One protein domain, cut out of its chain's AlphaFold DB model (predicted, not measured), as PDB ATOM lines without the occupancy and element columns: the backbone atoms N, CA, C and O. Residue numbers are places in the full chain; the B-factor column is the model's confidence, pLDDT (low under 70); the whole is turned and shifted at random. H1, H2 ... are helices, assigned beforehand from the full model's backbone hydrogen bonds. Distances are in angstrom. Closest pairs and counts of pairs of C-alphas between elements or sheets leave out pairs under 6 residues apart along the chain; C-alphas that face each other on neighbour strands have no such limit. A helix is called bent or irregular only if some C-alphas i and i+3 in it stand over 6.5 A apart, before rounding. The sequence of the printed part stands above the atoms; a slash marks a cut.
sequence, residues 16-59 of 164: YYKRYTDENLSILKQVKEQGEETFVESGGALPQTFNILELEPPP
ATOM      1  N   TYR A  16     247.722 253.981 294.362       86.88
ATOM      2  CA  TYR A  16     246.916 255.202 294.349       86.88
ATOM      3  C   TYR A  16     247.398 256.266 295.349       86.88
ATOM      4  O   TYR A  16     247.100 257.439 295.141       86.88
ATOM      5  N   TYR A  17     248.194 255.919 296.373       87.00
ATOM      6  CA  TYR A  17     248.732 256.907 297.320       87.00
ATOM      7  C   TYR A  17     249.564 257.996 296.617       87.00
ATOM      8  O   TYR A  17     249.548 259.150 297.033       87.00
ATOM      9  N   LYS A  18     250.247 257.656 295.513       88.81
ATOM     10  CA  LYS A  18     251.084 258.592 294.736       88.81
ATOM     11  C   LYS A  18     250.271 259.673 294.020       88.81
ATOM     12  O   LYS A  18     250.840 260.665 293.578       88.81
ATOM     13  N   ARG A  19     248.957 259.475 293.880       88.44
ATOM     14  CA  ARG A  19     248.047 260.418 293.215       88.44
ATOM     15  C   ARG A  19     247.683 261.605 294.115       88.44
ATOM     16  O   ARG A  19     247.264 262.636 293.598       88.44
ATOM     17  N   TYR A  20     247.877 261.491 295.431       87.31
ATOM     18  CA  TYR A  20     247.576 262.540 296.410       87.31
ATOM     19  C   TYR A  20     248.706 263.581 296.478       87.31
ATOM     20  O   TYR A  20     249.487 263.604 297.427       87.31
ATOM     21  N   THR A  21     248.808 264.431 295.454       90.50
ATOM     22  CA  THR A  21     249.713 265.593 295.425       90.50
ATOM     23  C   THR A  21     248.948 266.885 295.715       90.50
ATOM     24  O   THR A  21     247.747 266.964 295.451       90.50
ATOM     25  N   ASP A  22     249.634 267.916 296.217       90.12
ATOM     26  CA  ASP A  22     249.016 269.223 296.503       90.12
ATOM     27  C   ASP A  22     248.354 269.835 295.255       90.12
ATOM     28  O   ASP A  22     247.259 270.397 295.332       90.12
ATOM     29  N   GLU A  23     248.979 269.648 294.089       88.12
ATOM     30  CA  GLU A  23     248.449 270.047 292.782       88.12
ATOM     31  C   GLU A  23     247.128 269.330 292.468       88.12
ATOM     32  O   GLU A  23     246.108 269.984 292.247       88.12
ATOM     33  N   ASN A  24     247.097 267.996 292.539       87.75
ATOM     34  CA  ASN A  24     245.892 267.212 292.253       87.75
ATOM     35  C   ASN A  24     244.753 267.518 293.237       87.75
ATOM     36  O   ASN A  24     243.587 267.547 292.846       87.75
ATOM     37  N   LEU A  25     245.079 267.797 294.503       86.94
ATOM     38  CA  LEU A  25     244.105 268.203 295.514       86.94
ATOM     39  C   LEU A  25     243.524 269.596 295.237       86.94
ATOM     40  O   LEU A  25     242.343 269.829 295.495       86.94
ATOM     41  N   SER A  26     244.328 270.525 294.713       87.00
ATOM     42  CA  SER A  26     243.844 271.845 294.295       87.00
ATOM     43  C   SER A  26     242.916 271.762 293.082       87.00
ATOM     44  O   SER A  26     241.856 272.389 293.090       87.00
ATOM     45  N   ILE A  27     243.256 270.917 292.102       86.12
ATOM     46  CA  ILE A  27     242.423 270.669 290.923       86.12
ATOM     47  C   ILE A  27     241.101 270.028 291.351       86.12
ATOM     48  O   ILE A  27     240.043 270.479 290.929       86.12
ATOM     49  N   LEU A  28     241.131 269.047 292.260       86.69
ATOM     50  CA  LEU A  28     239.919 268.428 292.802       86.69
ATOM     51  C   LEU A  28     238.976 269.452 293.448       86.69
ATOM     52  O   LEU A  28     237.766 269.385 293.243       86.69
ATOM     53  N   LYS A  29     239.510 270.419 294.205       87.06
ATOM     54  CA  LYS A  29     238.699 271.495 294.800       87.06
ATOM     55  C   LYS A  29     238.046 272.370 293.729       87.06
ATOM     56  O   LYS A  29     236.853 272.631 293.820       87.06
ATOM     57  N   GLN A  30     238.801 272.771 292.708       86.25
ATOM     58  CA  GLN A  30     238.291 273.605 291.614       86.25
ATOM     59  C   GLN A  30     237.231 272.873 290.786       86.25
ATOM     60  O   GLN A  30     236.163 273.424 290.533       86.25
ATOM     61  N   VAL A  31     237.478 271.606 290.450       86.12
ATOM     62  CA  VAL A  31     236.524 270.735 289.749       86.12
ATOM     63  C   VAL A  31     235.242 270.547 290.564       86.12
ATOM     64  O   VAL A  31     234.152 270.548 290.002       86.12
ATOM     65  N   LYS A  32     235.340 270.445 291.892       84.12
ATOM     66  CA  LYS A  32     234.173 270.324 292.777       84.12
ATOM     67  C   LYS A  32     233.343 271.605 292.863       84.12
ATOM     68  O   LYS A  32     232.124 271.532 292.976       84.12
ATOM     69  N   GLU A  33     233.997 272.763 292.849       84.69
ATOM     70  CA  GLU A  33     233.335 274.069 292.928       84.69
ATOM     71  C   GLU A  33     232.709 274.491 291.594       84.69
ATOM     72  O   GLU A  33     231.640 275.098 291.586       84.69
ATOM     73  N   GLN A  34     233.364 274.182 290.474       81.00
ATOM     74  CA  GLN A  34     232.983 274.678 289.150       81.00
ATOM     75  C   GLN A  34     232.243 273.623 288.309       81.00
ATOM     76  O   GLN A  34     231.403 273.983 287.482       81.00
ATOM     77  N   GLY A  35     232.489 272.332 288.553       76.81
ATOM     78  CA  GLY A  35     232.085 271.214 287.696       76.81
ATOM     79  C   GLY A  35     233.195 270.820 286.712       76.81
ATOM     80  O   GLY A  35     233.987 271.659 286.288       76.81
ATOM     81  N   GLU A  36     233.270 269.538 286.335       74.75
ATOM     82  CA  GLU A  36     234.304 269.041 285.404       74.75
ATOM     83  C   GLU A  36     234.265 269.755 284.043       74.75
ATOM     84  O   GLU A  36     235.310 270.106 283.499       74.75
ATOM     85  N   GLU A  37     233.067 270.014 283.515       69.12
ATOM     86  CA  GLU A  37     232.872 270.601 282.183       69.12
ATOM     87  C   GLU A  37     233.395 272.047 282.107       69.12
ATOM     88  O   GLU A  37     234.145 272.396 281.198       69.12
ATOM     89  N   THR A  38     233.101 272.871 283.112       70.19
ATOM     90  CA  THR A  38     233.526 274.282 283.164       70.19
ATOM     91  C   THR A  38     235.021 274.435 283.476       70.19
ATOM     92  O   THR A  38     235.666 275.386 283.022       70.19
ATOM     93  N   PHE A  39     235.610 273.488 284.215       72.94
ATOM     94  CA  PHE A  39     237.045 273.462 284.499       72.94
ATOM     95  C   PHE A  39     237.876 273.167 283.239       72.94
ATOM     96  O   PHE A  39     238.909 273.795 282.999       72.94
ATOM     97  N   VAL A  40     237.408 272.251 282.386       72.62
ATOM     98  CA  VAL A  40     238.067 271.954 281.104       72.62
ATOM     99  C   VAL A  40     237.890 273.112 280.116       72.62
ATOM    100  O   VAL A  40     238.844 273.490 279.433       72.62
ATOM    101  N   GLU A  41     236.710 273.738 280.080       69.00
ATOM    102  CA  GLU A  41     236.438 274.911 279.234       69.00
ATOM    103  C   GLU A  41     237.260 276.149 279.625       69.00
ATOM    104  O   GLU A  41     237.629 276.948 278.763       69.00
ATOM    105  N   SER A  42     237.612 276.292 280.906       65.06
ATOM    106  CA  SER A  42     238.484 277.364 281.407       65.06
ATOM    107  C   SER A  42     239.985 277.104 281.195       65.06
ATOM    108  O   SER A  42     240.814 277.930 281.586       65.06
ATOM    109  N   GLY A  43     240.351 276.005 280.521       68.31
ATOM    110  CA  GLY A  43     241.735 275.651 280.188       68.31
ATOM    111  C   GLY A  43     242.464 274.840 281.263       68.31
ATOM    112  O   GLY A  43     243.689 274.719 281.204       68.31
ATOM    113  N   GLY A  44     241.741 274.286 282.240       71.94
ATOM    114  CA  GLY A  44     242.292 273.401 283.260       71.94
ATOM    115  C   GLY A  44     242.730 272.050 282.684       71.94
ATOM    116  O   GLY A  44     241.975 271.375 281.985       71.94
ATOM    117  N   ALA A  45     243.964 271.631 282.979       74.00
ATOM    118  CA  ALA A  45     244.489 270.339 282.542       74.00
ATOM    119  C   ALA A  45     244.152 269.239 283.564       74.00
ATOM    120  O   ALA A  45     244.623 269.276 284.700       74.00
ATOM    121  N   LEU A  46     243.365 268.242 283.151       76.31
ATOM    122  CA  LEU A  46     243.101 267.041 283.949       76.31
ATOM    123  C   LEU A  46     244.247 266.011 283.764       76.31
ATOM    124  O   LEU A  46     244.776 265.876 282.655       76.31
ATOM    125  N   PRO A  47     244.633 265.246 284.803       76.81
ATOM    126  CA  PRO A  47     245.560 264.128 284.687       76.81
ATOM    127  C   PRO A  47     245.054 263.091 283.680       76.81
ATOM    128  O   PRO A  47     243.935 262.602 283.776       76.81
ATOM    129  N   GLN A  48     245.906 262.692 282.735       74.31
ATOM    130  CA  GLN A  48     245.546 261.701 281.707       74.31
ATOM    131  C   GLN A  48     245.527 260.259 282.239       74.31
ATOM    132  O   GLN A  48     244.982 259.357 281.611       74.31
ATOM    133  N   THR A  49     246.170 260.023 283.383       76.62
ATOM    134  CA  THR A  49     246.433 258.684 283.926       76.62
ATOM    135  C   THR A  49     245.350 258.147 284.862       76.62
ATOM    136  O   THR A  49     245.322 256.942 285.102       76.62
ATOM    137  N   PHE A  50     244.512 259.006 285.449       80.75
ATOM    138  CA  PHE A  50     243.460 258.608 286.392       80.75
ATOM    139  C   PHE A  50     242.374 259.686 286.475       80.75
ATOM    140  O   PHE A  50     242.642 260.850 286.188       80.75
ATOM    141  N   ASN A  51     241.166 259.307 286.895       82.38
ATOM    142  CA  ASN A  51     240.087 260.264 287.123       82.38
ATOM    143  C   ASN A  51     240.295 260.981 288.472       82.38
ATOM    144  O   ASN A  51     240.469 260.329 289.499       82.38
ATOM    145  N   ILE A  52     240.269 262.318 288.483       82.44
ATOM    146  CA  ILE A  52     240.456 263.131 289.698       82.44
ATOM    147  C   ILE A  52     239.428 262.803 290.784       82.44
ATOM    148  O   ILE A  52     239.789 262.807 291.958       82.44
ATOM    149  N   LEU A  53     238.192 262.453 290.423       82.31
ATOM    150  CA  LEU A  53     237.142 262.068 291.368       82.31
ATOM    151  C   LEU A  53     237.487 260.787 292.148       82.31
ATOM    152  O   LEU A  53     236.980 260.596 293.247       82.31
ATOM    153  N   GLU A  54     238.401 259.941 291.651       82.56
ATOM    154  CA  GLU A  54     238.897 258.765 292.390       82.56
ATOM    155  C   GLU A  54     239.726 259.132 293.632       82.56
ATOM    156  O   GLU A  54     240.023 258.261 294.447       82.56
ATOM    157  N   LEU A  55     240.139 260.397 293.783       85.12
ATOM    158  CA  LEU A  55     240.787 260.873 295.009       85.12
ATOM    159  C   LEU A  55     239.789 261.027 296.165       85.12
ATOM    160  O   LEU A  55     240.220 261.067 297.323       85.12
ATOM    161  N   GLU A  56     238.485 261.113 295.878       83.94
ATOM    162  CA  GLU A  56     237.460 261.116 296.915       83.94
ATOM    163  C   GLU A  56     237.333 259.725 297.559       83.94
ATOM    164  O   GLU A  56     237.507 258.696 296.897       83.94
ATOM    165  N   PRO A  57     237.031 259.663 298.869       85.44
ATOM    166  CA  PRO A  57     236.723 258.398 299.514       85.44
ATOM    167  C   PRO A  57     235.569 257.699 298.783       85.44
ATOM    168  O   PRO A  57     234.575 258.354 298.459       85.44
ATOM    169  N   PRO A  58     235.655 256.377 298.551       85.62
ATOM    170  CA  PRO A  58     234.552 255.645 297.954       85.62
ATOM    171  C   PRO A  58     233.300 255.758 298.838       85.62
ATOM    172  O   PRO A  58     233.419 255.867 300.067       85.62
ATOM    173  N   PRO A  59     232.095 255.713 298.243       85.31
ATOM    174  CA  PRO A  59     230.861 255.752 299.010       85.31
ATOM    175  C   PRO A  59     230.813 254.577 300.000       85.31
ATOM    176  O   PRO A  59     231.297 253.483 299.683       85.31
TER     177      PRO A  59
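What this domain is: This is residues 16 to 59 of the 164 residues of the protein "Mediator of RNA polymerase II transcription subunit 7" of Rhizophagus irregularis (strain DAOM 197198w) (UniProt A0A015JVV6). One longer helix, H2, follows short H1; H3 turns crosswise near its last end, and residues 42 to 51 run back to short H4, which packs on residues 24 to 28 of H2. The printed part has 44 residues with four named helices, no named strand: all helix, compact, radius of gyration of the C-alphas 10.2 A, spans 28 by 21 by 16 A.

How they stand to each other: H1, residues 16 to 19, and H2, residues 22 to 34, meet only through their tight link. H3, residues 36 to 41, is close to H2 but not clearly touching, about perpendicular at 85 degrees; the closest C-alphas, of Val 31 and Phe 39, are 5.9 A apart. H4, residues 52 to 55, touches H2 at residues 24 to 28 alone; the closest C-alphas, of Leu 28 and Ile 52, are 6.2 A apart. H1 and H3 are apart. In H2 and H3 every O i to N i+4 pair is within hydrogen-bond range; H1 and H4 are too short for one.

Where its parts are: H1 begins at C-alpha 16 (246.916, 255.202, 294.349). H2 is 18.5 A long from first to last C-alpha, H3 8.8 A. H4 ends at C-alpha 55 (240.787, 260.873, 295.009).

The domain as a whole: The printed part has no cut and no long link. The farthest C-alphas, of Gly 43 and Pro 59, are 29.5 A apart. Residues 37 and 41 to 43 have pLDDT under 70.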